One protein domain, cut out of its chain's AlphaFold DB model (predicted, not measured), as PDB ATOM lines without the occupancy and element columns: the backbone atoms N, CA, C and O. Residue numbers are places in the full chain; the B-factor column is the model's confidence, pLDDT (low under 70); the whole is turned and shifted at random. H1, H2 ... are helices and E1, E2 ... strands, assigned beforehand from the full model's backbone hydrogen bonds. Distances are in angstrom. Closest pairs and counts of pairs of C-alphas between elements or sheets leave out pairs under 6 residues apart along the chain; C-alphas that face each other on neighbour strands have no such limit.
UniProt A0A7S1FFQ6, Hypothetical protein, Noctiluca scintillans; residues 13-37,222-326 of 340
ATOM      1  N   ALA A  13      38.986  34.239 -26.431       86.12
ATOM      2  CA  ALA A  13      38.335  35.313 -25.698       86.12
ATOM      3  C   ALA A  13      38.443  36.627 -26.479       86.12
ATOM      4  O   ALA A  13      39.517  37.011 -26.942       86.12
ATOM      5  N   VAL A  14      37.322  37.335 -26.599       85.62
ATOM      6  CA  VAL A  14      37.250  38.646 -27.251       85.62
ATOM      7  C   VAL A  14      36.993  39.700 -26.182       85.62
ATOM      8  O   VAL A  14      35.982  39.646 -25.482       85.62
ATOM      9  N   VAL A  15      37.899  40.665 -26.057       83.94
ATOM     10  CA  VAL A  15      37.747  41.809 -25.155       83.94
ATOM     11  C   VAL A  15      37.262  42.994 -25.973       83.94
ATOM     12  O   VAL A  15      38.000  43.545 -26.786       83.94
ATOM     13  N   VAL A  16      36.009  43.389 -25.760       82.62
ATOM     14  CA  VAL A  16      35.400  44.527 -26.454       82.62
ATOM     15  C   VAL A  16      35.433  45.746 -25.541       82.62
ATOM     16  O   VAL A  16      34.817  45.740 -24.475       82.62
ATOM     17  N   GLY A  17      36.137  46.795 -25.961       75.75
ATOM     18  CA  GLY A  17      36.078  48.092 -25.294       75.75
ATOM     19  C   GLY A  17      34.989  48.973 -25.890       75.75
ATOM     20  O   GLY A  17      34.785  48.986 -27.104       75.75
ATOM     21  N   ALA A  18      34.309  49.719 -25.025       68.19
ATOM     22  CA  ALA A  18      33.322  50.720 -25.403       68.19
ATOM     23  C   ALA A  18      33.542  51.990 -24.573       68.19
ATOM     24  O   ALA A  18      33.537  51.935 -23.340       68.19
ATOM     25  N   GLY A  19      33.735  53.120 -25.243       64.50
ATOM     26  CA  GLY A  19      33.871  54.434 -24.631       64.50
ATOM     27  C   GLY A  19      32.556  54.944 -24.039       64.50
ATOM     28  O   GLY A  19      31.469  54.477 -24.378       64.50
ATOM     29  N   GLY A  20      32.649  55.920 -23.131       55.91
ATOM     30  CA  GLY A  20      31.472  56.632 -22.611       55.91
ATOM     31  C   GLY A  20      30.770  55.982 -21.411       55.91
ATOM     32  O   GLY A  20      29.565  56.143 -21.231       55.91
ATOM     33  N   GLY A  21      31.495  55.247 -20.562       48.16
ATOM     34  CA  GLY A  21      31.032  54.912 -19.206       48.16
ATOM     35  C   GLY A  21      29.904  53.877 -19.085       48.16
ATOM     36  O   GLY A  21      29.474  53.594 -17.969       48.16
ATOM     37  N   SER A  22      29.430  53.254 -20.169       45.19
ATOM     38  CA  SER A  22      28.474  52.146 -20.041       45.19
ATOM     39  C   SER A  22      28.541  51.126 -21.181       45.19
ATOM     40  O   SER A  22      27.828  51.207 -22.175       45.19
ATOM     41  N   CYS A  23      29.298  50.044 -20.982       43.62
ATOM     42  CA  CYS A  23      28.994  48.787 -21.669       43.62
ATOM     43  C   CYS A  23      27.824  48.105 -20.933       43.62
ATOM     44  O   CYS A  23      28.002  47.155 -20.172       43.62
ATOM     45  N   ALA A  24      26.607  48.637 -21.093       40.91
ATOM     46  CA  ALA A  24      25.401  48.041 -20.505       40.91
ATOM     47  C   ALA A  24      25.063  46.679 -21.142       40.91
ATOM     48  O   ALA A  24      24.454  45.821 -20.503       40.91
ATOM     49  N   VAL A  25      25.505  46.467 -22.386       43.06
ATOM     50  CA  VAL A  25      25.248  45.252 -23.170       43.06
ATOM     51  C   VAL A  25      25.963  44.039 -22.560       43.06
ATOM     52  O   VAL A  25      25.373  42.965 -22.454       43.06
ATOM     53  N   GLY A  26      27.189  44.214 -22.057       41.09
ATOM     54  CA  GLY A  26      28.009  43.102 -21.574       41.09
ATOM     55  C   GLY A  26      27.566  42.478 -20.247       41.09
ATOM     56  O   GLY A  26      27.704  41.270 -20.064       41.09
ATOM     57  N   ARG A  27      26.964  43.254 -19.334       44.97
ATOM     58  CA  ARG A  27      26.550  42.732 -18.014       44.97
ATOM     59  C   ARG A  27      25.504  41.626 -18.121       44.97
ATOM     60  O   ARG A  27      25.517  40.688 -17.332       44.97
ATOM     61  N   THR A  28      24.617  41.722 -19.110       39.19
ATOM     62  CA  THR A  28      23.555  40.728 -19.335       39.19
ATOM     63  C   THR A  28      24.081  39.370 -19.809       39.19
ATOM     64  O   THR A  28      23.390  38.369 -19.652       39.19
ATOM     65  N   VAL A  29      25.319  39.327 -20.317       43.06
ATOM     66  CA  VAL A  29      26.021  38.114 -20.763       43.06
ATOM     67  C   VAL A  29      27.233  37.774 -19.878       43.06
ATOM     68  O   VAL A  29      28.084  36.984 -20.270       43.06
ATOM     69  N   GLY A  30      27.316  38.349 -18.670       41.66
ATOM     70  CA  GLY A  30      28.356  38.029 -17.684       41.66
ATOM     71  C   GLY A  30      29.709  38.725 -17.888       41.66
ATOM     72  O   GLY A  30      30.675  38.353 -17.228       41.66
ATOM     73  N   LEU A  31      29.804  39.737 -18.758       45.78
ATOM     74  CA  LEU A  31      31.036  40.514 -18.932       45.78
ATOM     75  C   LEU A  31      31.231  41.504 -17.772       45.78
ATOM     76  O   LEU A  31      30.330  42.277 -17.432       45.78
ATOM     77  N   GLY A  32      32.431  41.497 -17.186       46.72
ATOM     78  CA  GLY A  32      32.886  42.516 -16.240       46.72
ATOM     79  C   GLY A  32      33.289  43.811 -16.951       46.72
ATOM     80  O   GLY A  32      33.684  43.797 -18.114       46.72
ATOM     81  N   THR A  33      33.200  44.945 -16.254       52.69
ATOM     82  CA  THR A  33      33.646  46.251 -16.763       52.69
ATOM     83  C   THR A  33      34.822  46.749 -15.933       52.69
ATOM     84  O   THR A  33      34.667  46.912 -14.723       52.69
ATOM     85  N   ALA A  34      35.959  47.027 -16.570       55.34
ATOM     86  CA  ALA A  34      37.091  47.703 -15.942       55.34
ATOM     87  C   ALA A  34      37.100  49.176 -16.391       55.34
ATOM     88  O   ALA A  34      37.212  49.424 -17.593       55.34
ATOM     89  N   PRO A  35      36.934  50.154 -15.482       57.75
ATOM     90  CA  PRO A  35      37.073  51.556 -15.846       57.75
ATOM     91  C   PRO A  35      38.540  51.852 -16.173       57.75
ATOM     92  O   PRO A  35      39.438  51.504 -15.408       57.75
ATOM     93  N   VAL A  36      38.770  52.506 -17.308       57.88
ATOM     94  CA  VAL A  36      40.075  53.054 -17.683       57.88
ATOM     95  C   VAL A  36      39.914  54.568 -17.652       57.88
ATOM     96  O   VAL A  36      39.169  55.122 -18.454       57.88
ATOM     97  N   GLU A  37      40.537  55.227 -16.679       56.41
ATOM     98  CA  GLU A  37      40.553  56.689 -16.574       56.41
ATOM     99  C   GLU A  37      41.978  57.211 -16.782       56.41
ATOM    100  O   GLU A  37      42.962  56.567 -16.397       56.41
ATOM    101  N   GLN A 222      46.256  53.311 -27.182       82.25
ATOM    102  CA  GLN A 222      46.229  52.174 -28.078       82.25
ATOM    103  C   GLN A 222      46.938  51.001 -27.419       82.25
ATOM    104  O   GLN A 222      47.982  51.163 -26.786       82.25
ATOM    105  N   ALA A 223      46.368  49.812 -27.585       84.75
ATOM    106  CA  ALA A 223      47.033  48.592 -27.187       84.75
ATOM    107  C   ALA A 223      48.304  48.395 -28.023       84.75
ATOM    108  O   ALA A 223      48.269  48.447 -29.255       84.75
ATOM    109  N   VAL A 224      49.421  48.135 -27.343       80.88
ATOM    110  CA  VAL A 224      50.687  47.762 -27.996       80.88
ATOM    111  C   VAL A 224      50.529  46.420 -28.720       80.88
ATOM    112  O   VAL A 224      50.999  46.259 -29.844       80.88
ATOM    113  N   GLU A 225      49.802  45.486 -28.101       83.44
ATOM    114  CA  GLU A 225      49.447  44.188 -28.672       83.44
ATOM    115  C   GLU A 225      47.928  44.005 -28.675       83.44
ATOM    116  O   GLU A 225      47.284  44.010 -27.628       83.44
ATOM    117  N   GLY A 226      47.349  43.823 -29.864       87.75
ATOM    118  CA  GLY A 226      45.911  43.595 -30.025       87.75
ATOM    119  C   GLY A 226      45.480  42.132 -29.899       87.75
ATOM    120  O   GLY A 226      44.293  41.861 -29.756       87.75
ATOM    121  N   LEU A 227      46.420  41.186 -29.973       92.12
ATOM    122  CA  LEU A 227      46.147  39.754 -29.880       92.12
ATOM    123  C   LEU A 227      47.297  39.051 -29.165       92.12
ATOM    124  O   LEU A 227      48.461  39.236 -29.522       92.12
ATOM    125  N   THR A 228      46.973  38.225 -28.174       90.44
ATOM    126  CA  THR A 228      47.963  37.501 -27.373       90.44
ATOM    127  C   THR A 228      47.458  36.124 -26.946       90.44
ATOM    128  O   THR A 228      46.280  35.804 -27.097       90.44
ATOM    129  N   LEU A 229      48.363  35.297 -26.427       86.81
ATOM    130  CA  LEU A 229      48.038  34.011 -25.822       86.81
ATOM    131  C   LEU A 229      48.200  34.121 -24.311       86.81
ATOM    132  O   LEU A 229      49.270  34.480 -23.824       86.81
ATOM    133  N   VAL A 230      47.154  33.764 -23.576       84.88
ATOM    134  CA  VAL A 230      47.178  33.729 -22.116       84.88
ATOM    135  C   VAL A 230      47.233  32.281 -21.661       84.88
ATOM    136  O   VAL A 230      46.327  31.493 -21.933       84.88
ATOM    137  N   SER A 231      48.311  31.923 -20.967       80.62
ATOM    138  CA  SER A 231      48.427  30.610 -20.341       80.62
ATOM    139  C   SER A 231      47.409  30.469 -19.205       80.62
ATOM    140  O   SER A 231      47.182  31.431 -18.464       80.62
ATOM    141  N   PRO A 232      46.804  29.284 -19.029       73.12
ATOM    142  CA  PRO A 232      45.899  29.049 -17.916       73.12
ATOM    143  C   PRO A 232      46.632  29.206 -16.569       73.12
ATOM    144  O   PRO A 232      47.826  28.900 -16.480       73.12
ATOM    145  N   PRO A 233      45.938  29.657 -15.506       76.38
ATOM    146  CA  PRO A 233      46.514  29.729 -14.170       76.38
ATOM    147  C   PRO A 233      47.036  28.358 -13.703       76.38
ATOM    148  O   PRO A 233      46.416  27.341 -14.033       76.38
ATOM    149  N   PRO A 234      48.098  28.301 -12.872       70.19
ATOM    150  CA  PRO A 234      48.702  27.043 -12.409       70.19
ATOM    151  C   PRO A 234      47.726  26.065 -11.734       70.19
ATOM    152  O   PRO A 234      48.001  24.871 -11.628       70.19
ATOM    153  N   GLN A 235      46.589  26.564 -11.242       72.81
ATOM    154  CA  GLN A 235      45.566  25.794 -10.540       72.81
ATOM    155  C   GLN A 235      44.608  25.041 -11.488       72.81
ATOM    156  O   GLN A 235      43.896  24.142 -11.039       72.81
ATOM    157  N   VAL A 236      44.577  25.369 -12.785       68.12
ATOM    158  CA  VAL A 236      43.701  24.718 -13.776       68.12
ATOM    159  C   VAL A 236      44.389  23.461 -14.315       68.12
ATOM    160  O   VAL A 236      45.307  23.533 -15.125       68.12
ATOM    161  N   ARG A 237      43.953  22.285 -13.844       53.62
ATOM    162  CA  ARG A 237      44.617  20.989 -14.098       53.62
ATOM    163  C   ARG A 237      44.138  20.208 -15.331       53.62
ATOM    164  O   ARG A 237      44.734  19.181 -15.636       53.62
ATOM    165  N   VAL A 238      43.093  20.643 -16.043       51.75
ATOM    166  CA  VAL A 238      42.528  19.886 -17.181       51.75
ATOM    167  C   VAL A 238      42.565  20.724 -18.461       51.75
ATOM    168  O   VAL A 238      41.981  21.801 -18.501       51.75
ATOM    169  N   GLY A 239      43.234  20.208 -19.501       58.28
ATOM    170  CA  GLY A 239      43.200  20.756 -20.867       58.28
ATOM    171  C   GLY A 239      43.976  22.060 -21.077       58.28
ATOM    172  O   GLY A 239      43.456  22.943 -21.748       58.28
ATOM    173  N   GLY A 240      45.180  22.184 -20.498       57.00
ATOM    174  CA  GLY A 240      46.018  23.395 -20.409       57.00
ATOM    175  C   GLY A 240      46.507  24.027 -21.723       57.00
ATOM    176  O   GLY A 240      47.699  24.271 -21.892       57.00
ATOM    177  N   HIS A 241      45.598  24.306 -22.649       71.19
ATOM    178  CA  HIS A 241      45.871  25.030 -23.878       71.19
ATOM    179  C   HIS A 241      45.825  26.542 -23.621       71.19
ATOM    180  O   HIS A 241      45.004  27.007 -22.823       71.19
ATOM    181  N   PRO A 242      46.703  27.321 -24.270       75.31
ATOM    182  CA  PRO A 242      46.675  28.768 -24.149       75.31
ATOM    183  C   PRO A 242      45.376  29.336 -24.738       75.31
ATOM    184  O   PRO A 242      44.897  28.881 -25.776       75.31
ATOM    185  N   LEU A 243      44.818  30.347 -24.070       85.56
ATOM    186  CA  LEU A 243      43.635  31.085 -24.502       85.56
ATOM    187  C   LEU A 243      44.054  32.194 -25.472       85.56
ATOM    188  O   LEU A 243      44.837  33.069 -25.099       85.56
ATOM    189  N   LEU A 244      43.519  32.192 -26.692       87.69
ATOM    190  CA  LEU A 244      43.695  33.288 -27.643       87.69
ATOM    191  C   LEU A 244      42.847  34.480 -27.209       87.69
ATOM    192  O   LEU A 244      41.624  34.403 -27.224       87.69
ATOM    193  N   VAL A 245      43.481  35.585 -26.838       90.06
ATOM    194  CA  VAL A 245      42.798  36.816 -26.438       90.06
ATOM    195  C   VAL A 245      42.966  37.857 -27.534       90.06
ATOM    196  O   VAL A 245      44.095  38.159 -27.914       90.06
ATOM    197  N   VAL A 246      41.863  38.421 -28.024       92.44
ATOM    198  CA  VAL A 246      41.852  39.485 -29.042       92.44
ATOM    199  C   VAL A 246      41.086  40.710 -28.542       92.44
ATOM    200  O   VAL A 246      40.005  40.587 -27.967       92.44
ATOM    201  N   LEU A 247      41.657  41.897 -28.740       91.00
ATOM    202  CA  LEU A 247      41.079  43.182 -28.346       91.00
ATOM    203  C   LEU A 247      40.312  43.796 -29.517       91.00
ATOM    204  O   LEU A 247      40.819  43.833 -30.629       91.00
ATOM    205  N   VAL A 248      39.116  44.325 -29.274       91.25
ATOM    206  CA  VAL A 248      38.265  44.947 -30.301       91.25
ATOM    207  C   VAL A 248      37.682  46.263 -29.781       91.25
ATOM    208  O   VAL A 248      37.416  46.415 -28.585       91.25
ATOM    209  N   GLY A 249      37.462  47.220 -30.684       88.00
ATOM    210  CA  GLY A 249      36.895  48.529 -30.351       88.00
ATOM    211  C   GLY A 249      37.855  49.366 -29.509       88.00
ATOM    212  O   GLY A 249      39.069  49.319 -29.718       88.00
ATOM    213  N   ASP A 250      37.327  50.079 -28.516       84.06
ATOM    214  CA  ASP A 250      38.132  50.999 -27.701       84.06
ATOM    215  C   ASP A 250      39.163  50.286 -26.805       84.06
ATOM    216  O   ASP A 250      40.083  50.919 -26.302       84.06
ATOM    217  N   ALA A 251      39.065  48.959 -26.642       84.56
ATOM    218  CA  ALA A 251      40.092  48.164 -25.961       84.56
ATOM    219  C   ALA A 251      41.354  48.011 -26.824       84.56
ATOM    220  O   ALA A 251      42.450  47.865 -26.291       84.56
ATOM    221  N   LEU A 252      41.199  48.036 -28.151       88.12
ATOM    222  CA  LEU A 252      42.306  48.002 -29.102       88.12
ATOM    223  C   LEU A 252      42.854  49.408 -29.357       88.12
ATOM    224  O   LEU A 252      44.068  49.611 -29.393       88.12
ATOM    225  N   MET A 253      41.963  50.372 -29.578       85.75
ATOM    226  CA  MET A 253      42.312  51.741 -29.938       85.75
ATOM    227  C   MET A 253      41.191  52.683 -29.520       85.75
ATOM    228  O   MET A 253      40.089  52.600 -30.058       85.75
ATOM    229  N   GLU A 254      41.487  53.581 -28.587       83.44
ATOM    230  CA  GLU A 254      40.537  54.557 -28.071       83.44
ATOM    231  C   GLU A 254      40.050  55.487 -29.195       83.44
ATOM    232  O   GLU A 254      40.831  56.007 -30.001       83.44
ATOM    233  N   SER A 255      38.735  55.678 -29.278       77.31
ATOM    234  CA  SER A 255      38.112  56.497 -30.314       77.31
ATOM    235  C   SER A 255      38.124  57.981 -29.968       77.31
ATOM    236  O   SER A 255      37.573  58.395 -28.951       77.31
ATOM    237  N   PHE A 256      38.642  58.815 -30.870       78.06
ATOM    238  CA  PHE A 256      38.484  60.264 -30.770       78.06
ATOM    239  C   PHE A 256      37.087  60.637 -31.284       78.06
ATOM    240  O   PHE A 256      36.856  60.695 -32.492       78.06
ATOM    241  N   TRP A 257      36.126  60.825 -30.371       77.44
ATOM    242  CA  TRP A 257      34.711  61.051 -30.716       77.44
ATOM    243  C   TRP A 257      34.473  62.176 -31.734       77.44
ATOM    244  O   TRP A 257      33.632  61.976 -32.611       77.44
ATOM    245  N   PRO A 258      35.226  63.295 -31.706       71.31
ATOM    246  CA  PRO A 258      35.163  64.324 -32.742       71.31
ATOM    247  C   PRO A 258      35.307  63.851 -34.193       71.31
ATOM    248  O   PRO A 258      34.733  64.460 -35.091       71.31
ATOM    249  N   GLU A 259      36.061  62.778 -34.447       72.06
ATOM    250  CA  GLU A 259      36.207  62.223 -35.798       72.06
ATOM    251  C   GLU A 259      34.990  61.405 -36.247       72.06
ATOM    252  O   GLU A 259      34.864  61.112 -37.431       72.06
ATOM    253  N   GLY A 260      34.108  60.999 -35.327       75.62
ATOM    254  CA  GLY A 260      32.918  60.205 -35.647       75.62
ATOM    255  C   GLY A 260      33.209  58.773 -36.120       75.62
ATOM    256  O   GLY A 260      32.311  58.090 -36.602       75.62
ATOM    257  N   LEU A 261      34.446  58.287 -35.977       77.94
ATOM    258  CA  LEU A 261      34.882  57.001 -36.540       77.94
ATOM    259  C   LEU A 261      34.764  55.800 -35.597       77.94
ATOM    260  O   LEU A 261      35.042  54.679 -36.019       77.94
ATOM    261  N   GLY A 262      34.375  55.996 -34.335       81.81
ATOM    262  CA  GLY A 262      34.424  54.930 -33.326       81.81
ATOM    263  C   GLY A 262      33.602  53.691 -33.693       81.81
ATOM    264  O   GLY A 262      34.084  52.565 -33.565       81.81
ATOM    265  N   VAL A 263      32.399  53.882 -34.246       82.44
ATOM    266  CA  VAL A 263      31.539  52.772 -34.697       82.44
ATOM    267  C   VAL A 263      32.154  52.052 -35.897       82.44
ATOM    268  O   VAL A 263      32.297  50.831 -35.867       82.44
ATOM    269  N   ALA A 264      32.574  52.797 -36.925       84.12
ATOM    270  CA  ALA A 264      33.184  52.231 -38.127       84.12
ATOM    271  C   ALA A 264      34.457  51.434 -37.799       84.12
ATOM    272  O   ALA A 264      34.635  50.310 -38.280       84.12
ATOM    273  N   ARG A 265      35.314  51.981 -36.924       87.44
ATOM    274  CA  ARG A 265      36.532  51.311 -36.453       87.44
ATOM    275  C   ARG A 265      36.216  50.061 -35.631       87.44
ATOM    276  O   ARG A 265      36.847  49.031 -35.841       87.44
ATOM    277  N   SER A 266      35.218  50.122 -34.750       87.38
ATOM    278  CA  SER A 266      34.823  48.986 -33.905       87.38
ATOM    279  C   SER A 266      34.260  47.821 -34.717       87.38
ATOM    280  O   SER A 266      34.660  46.679 -34.506       87.38
ATOM    281  N   PHE A 267      33.376  48.096 -35.680       89.00
ATOM    282  CA  PHE A 267      32.810  47.059 -36.549       89.00
ATOM    283  C   PHE A 267      33.873  46.451 -37.462       89.00
ATOM    284  O   PHE A 267      33.956  45.230 -37.589       89.00
ATOM    285  N   SER A 268      34.737  47.285 -38.044       89.81
ATOM    286  CA  SER A 268      35.844  46.798 -38.869       89.81
ATOM    287  C   SER A 268      36.818  45.945 -38.047       89.81
ATOM    288  O   SER A 268      37.171  44.849 -38.475       89.81
ATOM    289  N   GLY A 269      37.159  46.375 -36.828       91.50
ATOM    290  CA  GLY A 269      37.995  45.610 -35.900       91.50
ATOM    291  C   GLY A 269      37.363  44.287 -35.447       91.50
ATOM    292  O   GLY A 269      38.078  43.302 -35.272       91.50
ATOM    293  N   ALA A 270      36.035  44.224 -35.304       90.88
ATOM    294  CA  ALA A 270      35.324  42.982 -34.995       90.88
ATOM    295  C   ALA A 270      35.414  41.973 -36.151       90.88
ATOM    296  O   ALA A 270      35.692  40.795 -35.923       90.88
ATOM    297  N   LEU A 271      35.245  42.437 -37.395       92.75
ATOM    298  CA  LEU A 271      35.434  41.607 -38.588       92.75
ATOM    299  C   LEU A 271      36.893  41.153 -38.736       92.75
ATOM    300  O   LEU A 271      37.148  40.010 -39.099       92.75
ATOM    301  N   ASP A 272      37.854  42.018 -38.408       94.31
ATOM    302  CA  ASP A 272      39.281  41.682 -38.425       94.31
ATOM    303  C   ASP A 272      39.623  40.599 -37.399       94.31
ATOM    304  O   ASP A 272      40.355  39.658 -37.708       94.31
ATOM    305  N   ALA A 273      39.062  40.698 -36.191       92.81
ATOM    306  CA  ALA A 273      39.222  39.685 -35.157       92.81
ATOM    307  C   ALA A 273      38.616  38.349 -35.600       92.81
ATOM    308  O   ALA A 273      39.282  37.319 -35.510       92.81
ATOM    309  N   ALA A 274      37.399  38.362 -36.147       91.19
ATOM    310  CA  ALA A 274      36.752  37.159 -36.660       91.19
ATOM    311  C   ALA A 274      37.550  36.515 -37.814       91.19
ATOM    312  O   ALA A 274      37.707  35.295 -37.837       91.19
ATOM    313  N   PHE A 275      38.130  37.315 -38.717       91.44
ATOM    314  CA  PHE A 275      38.987  36.818 -39.797       91.44
ATOM    315  C   PHE A 275      40.238  36.106 -39.265       91.44
ATOM    316  O   PHE A 275      40.568  35.011 -39.723       91.44
ATOM    317  N   VAL A 276      40.925  36.695 -38.282       92.25
ATOM    318  CA  VAL A 276      42.127  36.083 -37.693       92.25
ATOM    319  C   VAL A 276      41.783  34.852 -36.860       92.25
ATOM    320  O   VAL A 276      42.494  33.852 -36.936       92.25
ATOM    321  N   VAL A 277      40.679  34.883 -36.110       90.38
ATOM    322  CA  VAL A 277      40.193  33.719 -35.358       90.38
ATOM    323  C   VAL A 277      39.855  32.567 -36.303       90.38
ATOM    324  O   VAL A 277      40.230  31.435 -36.017       90.38
ATOM    325  N   ALA A 278      39.238  32.831 -37.457       87.94
ATOM    326  CA  ALA A 278      38.990  31.790 -38.454       87.94
ATOM    327  C   ALA A 278      40.296  31.110 -38.913       87.94
ATOM    328  O   ALA A 278      40.342  29.886 -38.993       87.94
ATOM    329  N   HIS A 279      41.375  31.873 -39.121       87.50
ATOM    330  CA  HIS A 279      42.690  31.324 -39.486       87.50
ATOM    331  C   HIS A 279      43.387  30.602 -38.327       87.50
ATOM    332  O   HIS A 279      44.059  29.599 -38.539       87.50
ATOM    333  N   TRP A 280      43.217  31.064 -37.090       88.62
ATOM    334  CA  TRP A 280      43.678  30.317 -35.918       88.62
ATOM    335  C   TRP A 280      43.043  28.922 -35.865       88.62
ATOM    336  O   TRP A 280      43.732  27.925 -35.651       88.62
ATOM    337  N   MET A 281      41.739  28.836 -36.136       85.56
ATOM    338  CA  MET A 281      40.999  27.575 -36.093       85.56
ATOM    339  C   MET A 281      41.388  26.589 -37.208       85.56
ATOM    340  O   MET A 281      41.100  25.401 -37.073       85.56
ATOM    341  N   THR A 282      42.071  27.027 -38.274       85.62
ATOM    342  CA  THR A 282      42.647  26.117 -39.285       85.62
ATOM    343  C   THR A 282      44.002  25.533 -38.867       85.62
ATOM    344  O   THR A 282      44.583  24.745 -39.611       85.62
ATOM    345  N   GLY A 283      44.500  25.883 -37.676       85.00
ATOM    346  CA  GLY A 283      45.784  25.424 -37.146       85.00
ATOM    347  C   GLY A 283      46.958  26.355 -37.452       85.00
ATOM    348  O   GLY A 283      48.107  25.947 -37.278       85.00
ATOM    349  N   LEU A 284      46.700  27.591 -37.902       86.44
ATOM    350  CA  LEU A 284      47.753  28.585 -38.098       86.44
ATOM    351  C   LEU A 284      48.436  28.907 -36.760       86.44
ATOM    352  O   LEU A 284      47.775  29.112 -35.743       86.44
ATOM    353  N   ASP A 285      49.768  28.965 -36.753       88.19
ATOM    354  CA  ASP A 285      50.525  29.129 -35.517       88.19
ATOM    355  C   ASP A 285      50.317  30.510 -34.865       88.19
ATOM    356  O   ASP A 285      50.001  31.514 -35.515       88.19
ATOM    357  N   ALA A 286      50.562  30.568 -33.555       87.06
ATOM    358  CA  ALA A 286      50.330  31.750 -32.727       87.06
ATOM    359  C   ALA A 286      51.099  32.993 -33.198       87.06
ATOM    360  O   ALA A 286      50.622  34.121 -33.059       87.06
ATOM    361  N   SER A 287      52.306  32.810 -33.739       90.31
ATOM    362  CA  SER A 287      53.103  33.925 -34.237       90.31
ATOM    363  C   SER A 287      52.499  34.475 -35.525       90.31
ATOM    364  O   SER A 287      52.381  35.691 -35.664       90.31
ATOM    365  N   SER A 288      52.038  33.611 -36.425       91.50
ATOM    366  CA  SER A 288      51.442  34.012 -37.698       91.50
ATOM    367  C   SER A 288      50.112  34.745 -37.516       91.50
ATOM    368  O   SER A 288      49.923  35.803 -38.121       91.50
ATOM    369  N   VAL A 289      49.229  34.276 -36.625       91.25
ATOM    370  CA  VAL A 289      47.965  34.983 -36.322       91.25
ATOM    371  C   VAL A 289      48.198  36.336 -35.642       91.25
ATOM    372  O   VAL A 289      47.528  37.310 -35.986       91.25
ATOM    373  N   ARG A 290      49.198  36.456 -34.752       91.81
ATOM    374  CA  ARG A 290      49.597  37.750 -34.160       91.81
ATOM    375  C   ARG A 290      50.100  38.729 -35.210       91.81
ATOM    376  O   ARG A 290      49.648  39.872 -35.244       91.81
ATOM    377  N   HIS A 291      51.000  38.286 -36.088       92.19
ATOM    378  CA  HIS A 291      51.516  39.127 -37.167       92.19
ATOM    379  C   HIS A 291      50.406  39.555 -38.135       92.19
ATOM    380  O   HIS A 291      50.357  40.723 -38.524       92.19
ATOM    381  N   MET A 292      49.492  38.642 -38.482       92.75
ATOM    382  CA  MET A 292      48.328  38.941 -39.316       92.75
ATOM    383  C   MET A 292      47.448  40.014 -38.668       92.75
ATOM    384  O   MET A 292      47.162  41.032 -39.299       92.75
ATOM    385  N   TYR A 293      47.074  39.834 -37.397       94.12
ATOM    386  CA  TYR A 293      46.224  40.788 -36.686       94.12
ATOM    387  C   TYR A 293      46.881  42.161 -36.543       94.12
ATOM    388  O   TYR A 293      46.243  43.186 -36.789       94.12
ATOM    389  N   ALA A 294      48.179  42.203 -36.231       92.31
ATOM    390  CA  ALA A 294      48.938  43.447 -36.160       92.31
ATOM    391  C   ALA A 294      48.995  44.168 -37.519       92.31
ATOM    392  O   ALA A 294      48.865  45.393 -37.585       92.31
ATOM    393  N   ALA A 295      49.154  43.430 -38.622       92.38
ATOM    394  CA  ALA A 295      49.161  44.000 -39.967       92.38
ATOM    395  C   ALA A 295      47.794  44.577 -40.369       92.38
ATOM    396  O   ALA A 295      47.741  45.669 -40.940       92.38
ATOM    397  N   ILE A 296      46.701  43.880 -40.042       93.06
ATOM    398  CA  ILE A 296      45.336  44.367 -40.272       93.06
ATOM    399  C   ILE A 296      45.055  45.602 -39.400       93.06
ATOM    400  O   ILE A 296      44.579  46.618 -39.901       93.06
ATOM    401  N   THR A 297      45.451  45.575 -38.125       91.50
ATOM    402  CA  THR A 297      45.276  46.702 -37.192       91.50
ATOM    403  C   THR A 297      45.975  47.969 -37.692       91.50
ATOM    404  O   THR A 297      45.412  49.057 -37.614       91.50
ATOM    405  N   LYS A 298      47.157  47.854 -38.314       90.12
ATOM    406  CA  LYS A 298      47.831  48.997 -38.959       90.12
ATOM    407  C   LYS A 298      47.036  49.606 -40.118       90.12
ATOM    408  O   LYS A 298      47.226  50.780 -40.427       90.12
ATOM    409  N   LYS A 299      46.177  48.836 -40.796       89.44
ATOM    410  CA  LYS A 299      45.248  49.366 -41.812       89.44
ATOM    411  C   LYS A 299      44.079  50.075 -41.143       89.44
ATOM    412  O   LYS A 299      43.774  51.200 -41.527       89.44
ATOM    413  N   LEU A 300      43.511  49.465 -40.103       89.38
ATOM    414  CA  LEU A 300      42.452  50.061 -39.294       89.38
ATOM    415  C   LEU A 300      42.875  51.421 -38.706       89.38
ATOM    416  O   LEU A 300      42.107  52.374 -38.753       89.38
ATOM    417  N   GLN A 301      44.118  51.552 -38.237       85.94
ATOM    418  CA  GLN A 301      44.685  52.808 -37.724       85.94
ATOM    419  C   GLN A 301      44.757  53.938 -38.768       85.94
ATOM    420  O   GLN A 301      44.785  55.107 -38.401       85.94
ATOM    421  N   ARG A 302      44.796  53.618 -40.070       85.12
ATOM    422  CA  ARG A 302      44.845  54.627 -41.148       85.12
ATOM    423  C   ARG A 302      43.481  55.223 -41.475       85.12
ATOM    424  O   ARG A 302      43.429  56.208 -42.206       85.12
ATOM    425  N   LEU A 303      42.393  54.636 -40.975       83.44
ATOM    426  CA  LEU A 303      41.066  55.232 -41.087       83.44
ATOM    427  C   LEU A 303      41.051  56.560 -40.339       83.44
ATOM    428  O   LEU A 303      41.129  56.571 -39.112       83.44
ATOM    429  N   SER A 304      40.899  57.659 -41.066       79.69
ATOM    430  CA  SER A 304      40.677  58.992 -40.505       79.69
ATOM    431  C   SER A 304      39.570  59.710 -41.267       79.69
ATOM    432  O   SER A 304      39.265  59.353 -42.404       79.69
ATOM    433  N   SER A 305      38.956  60.719 -40.649       69.12
ATOM    434  CA  SER A 305      37.851  61.463 -41.268       69.12
ATOM    435  C   SER A 305      38.302  62.226 -42.517       69.12
ATOM    436  O   SER A 305      37.526  62.406 -43.445       69.12
ATOM    437  N   GLN A 306      39.576  62.626 -42.569       67.06
ATOM    438  CA  GLN A 306      40.164  63.365 -43.689       67.06
ATOM    439  C   GLN A 306      40.663  62.467 -44.830       67.06
ATOM    440  O   GLN A 306      40.828  62.932 -45.954       67.06
ATOM    441  N   HIS A 307      40.948  61.191 -44.553       66.56
ATOM    442  CA  HIS A 307      41.583  60.280 -45.511       66.56
ATOM    443  C   HIS A 307      40.881  58.915 -45.598       66.56
ATOM    444  O   HIS A 307      41.494  57.942 -46.046       66.56
ATOM    445  N   GLY A 308      39.611  58.831 -45.190       64.31
ATOM    446  CA  GLY A 308      38.818  57.595 -45.171       64.31
ATOM    447  C   GLY A 308      38.793  56.891 -46.527       64.31
ATOM    448  O   GLY A 308      39.108  55.703 -46.604       64.31
ATOM    449  N   ASP A 309      38.593  57.656 -47.601       67.06
ATOM    450  CA  ASP A 309      38.597  57.169 -48.986       67.06
ATOM    451  C   ASP A 309      39.937  56.545 -49.389       67.06
ATOM    452  O   ASP A 309      40.008  55.694 -50.267       67.06
ATOM    453  N   ARG A 310      41.051  56.940 -48.764       75.81
ATOM    454  CA  ARG A 310      42.368  56.337 -49.037       75.81
ATOM    455  C   ARG A 310      42.573  55.027 -48.277       75.81
ATOM    456  O   ARG A 310      43.426  54.232 -48.673       75.81
ATOM    457  N   ALA A 311      41.823  54.806 -47.198       81.75
ATOM    458  CA  ALA A 311      41.938  53.629 -46.347       81.75
ATOM    459  C   ALA A 311      40.984  52.500 -46.770       81.75
ATOM    460  O   ALA A 311      41.404  51.338 -46.782       81.75
ATOM    461  N   LEU A 312      39.740  52.830 -47.131       86.62
ATOM    462  CA  LEU A 312      38.691  51.863 -47.466       86.62
ATOM    463  C   LEU A 312      38.512  51.653 -48.971       86.62
ATOM    464  O   LEU A 312      38.824  52.519 -49.784       86.62
ATOM    465  N   CYS A 313      38.019  50.475 -49.342       85.81
ATOM    466  CA  CYS A 313      37.509  50.199 -50.683       85.81
ATOM    467  C   CYS A 313      36.181  50.944 -50.916       85.81
ATOM    468  O   CYS A 313      35.416  51.121 -49.975       85.81
ATOM    469  N   ASP A 314      35.901  51.348 -52.162       81.44
ATOM    470  CA  ASP A 314      34.756  52.226 -52.474       81.44
ATOM    471  C   ASP A 314      33.390  51.529 -52.369       81.44
ATOM    472  O   ASP A 314      32.379  52.175 -52.118       81.44
ATOM    473  N   ASP A 315      33.343  50.209 -52.578       82.62
ATOM    474  CA  ASP A 315      32.092  49.449 -52.585       82.62
ATOM    475  C   ASP A 315      31.822  48.796 -51.221       82.62
ATOM    476  O   ASP A 315      32.168  47.633 -50.985       82.62
ATOM    477  N   GLU A 316      31.172  49.552 -50.328       82.00
ATOM    478  CA  GLU A 316      30.748  49.087 -48.997       82.00
ATOM    479  C   GLU A 316      29.854  47.836 -49.063       82.00
ATOM    480  O   GLU A 316      29.853  47.023 -48.138       82.00
ATOM    481  N   THR A 317      29.113  47.627 -50.161       85.19
ATOM    482  CA  THR A 317      28.208  46.471 -50.300       85.19
ATOM    483  C   THR A 317      28.964  45.152 -50.446       85.19
ATOM    484  O   THR A 317      28.434  44.088 -50.117       85.19
ATOM    485  N   ARG A 318      30.230  45.219 -50.875       82.50
ATOM    486  CA  ARG A 318      31.130  44.065 -51.008       82.50
ATOM    487  C   ARG A 318      31.941  43.782 -49.752       82.50
ATOM    488  O   ARG A 318      32.751  42.855 -49.760       82.50
ATOM    489  N   PHE A 319      31.756  44.555 -48.683       87.19
ATOM    490  CA  PHE A 319      32.483  44.329 -47.443       87.19
ATOM    491  C   PHE A 319      32.138  42.950 -46.875       87.19
ATOM    492  O   PHE A 319      30.981  42.603 -46.621       87.19
ATOM    493  N   ALA A 320      33.185  42.163 -46.664       87.31
ATOM    494  CA  ALA A 320      33.128  40.804 -46.163       87.31
ATOM    495  C   ALA A 320      34.143  40.613 -45.029       87.31
ATOM    496  O   ALA A 320      34.869  41.533 -44.632       87.31
ATOM    497  N   LEU A 321      34.208  39.387 -44.508       87.62
ATOM    498  CA  LEU A 321      35.132  39.026 -43.438       87.62
ATOM    499  C   LEU A 321      36.591  39.320 -43.828       87.62
ATOM    500  O   LEU A 321      37.339  39.903 -43.043       87.62
ATOM    501  N   ALA A 322      36.969  39.004 -45.070       86.50
ATOM    502  CA  ALA A 322      38.310  39.233 -45.597       86.50
ATOM    503  C   ALA A 322      38.701  40.728 -45.561       86.50
ATOM    504  O   ALA A 322      38.038  41.541 -46.213       86.50
ATOM    505  N   PRO A 323      39.802  41.116 -44.884       90.81
ATOM    506  CA  PRO A 323      40.254  42.506 -44.800       90.81
ATOM    507  C   PRO A 323      40.506  43.152 -46.167       90.81
ATOM    508  O   PRO A 323      40.332  44.354 -46.311       90.81
ATOM    509  N   SER A 324      40.870  42.371 -47.188       89.50
ATOM    510  CA  SER A 324      41.072  42.846 -48.566       89.50
ATOM    511  C   SER A 324      39.797  43.353 -49.246       89.50
ATOM    512  O   SER A 324      39.888  44.155 -50.169       89.50
ATOM    513  N   SER A 325      38.617  42.919 -48.791       87.12
ATOM    514  CA  SER A 325      37.336  43.456 -49.271       87.12
ATOM    515  C   SER A 325      37.033  44.849 -48.711       87.12
ATOM    516  O   SER A 325      36.228  45.572 -49.286       87.12
ATOM    517  N   ARG A 326      37.692  45.227 -47.605       90.19
ATOM    518  CA  ARG A 326      37.421  46.447 -46.831       90.19
ATOM    519  C   ARG A 326      38.537  47.478 -46.938       90.19
ATOM    520  O   ARG A 326      38.256  48.650 -47.143       90.19
TER     521      ARG A 326
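What this domain is: This is residues 13 to 37 and 222 to 326 of the 340 residues of the protein "Hypothetical protein" of Noctiluca scintillans (UniProt A0A7S1FFQ6). A small sheet of three strands, E1, E3 and E2, has a helical hairpin, H2 and H3, packed over one face, making two layers, helices on one face of a sheet. The loop between E2 and E3 sticks out as an arm with its residues 233 to 239, a loop with H1 lies off the edge strand E1, and the last residues, 312 to 326, lie on the side of the hairpin away from the sheet. The printed part has 130 residues, with named elements in the order E1, H1, E2, E3, H2, H3, H4; the sheet is mixed, and the class is mixed, helices and strands, with under half of the residues in named elements. The whole is compact, with a radius of gyration of the C-alphas of 15.9 A, and spans 51 by 35 by 25 A.

Where its parts are: Find C-alpha 13 at (38.335, 35.313, -25.698); from there E1 runs through residues 13 to 17, 13.0 A long. H1 follows at residues 24 to 27, 6.0 A. After the cut, look for E2 at residues 227 to 230, 9.9 A, and E3 at residues 243 to 249, 19.6 A. H2, residues 262 to 281, starts with C-alpha 262 at (34.424, 54.930, -33.326) and runs 28.3 A. H3 takes residues 286 to 300, 21.0 A, and H4, residues 308 to 311, 5.2 A, ends with C-alpha 311 at (41.938, 53.629, -46.347).

How they stand to each other: Start at the inner strand E3. E1 is its parallel neighbour, at 21 degrees, with N 15 and O 246 2.8 A apart, within hydrogen-bond range. E2 is its antiparallel neighbour, at 146 degrees, with N 228 and O 245 at 2.9 A; E2 and E3 form a hairpin. H2 is on the sheet, over E3, at a height of 8.5 A; the closest C-alphas are those of Gly 249 and Ser 266, 4.1 A apart. H3 is on the same face, over E2, with C-alphas 227 and 290 closest at 5.9 A. H2 and H3 touch at a shallow tilt of 21 degrees, opposite ways, with C-alphas 276 and 289 closest at 6.1 A. H4 is close to H3 but not clearly touching, and H1 is not on the sheet. Every O i to N i+4 pair is within hydrogen-bond range in H2, and 10 of 11 in H3; H1 and H4 are too short for such a pair.

The domain as a whole: The C-alphas farthest apart, of Arg 237 and Gln 306, are 51.9 A apart. Residues 38 to 221 are not printed, and C-alphas 37 and 222 stand 13.6 A apart across the cut. The links E2 to E3 and E3 to H2 are long. Mean pLDDT of the printed part is 78.3; look for values under 70 at residues 18 to 37, 236 to 240 and 305 to 309 of this model.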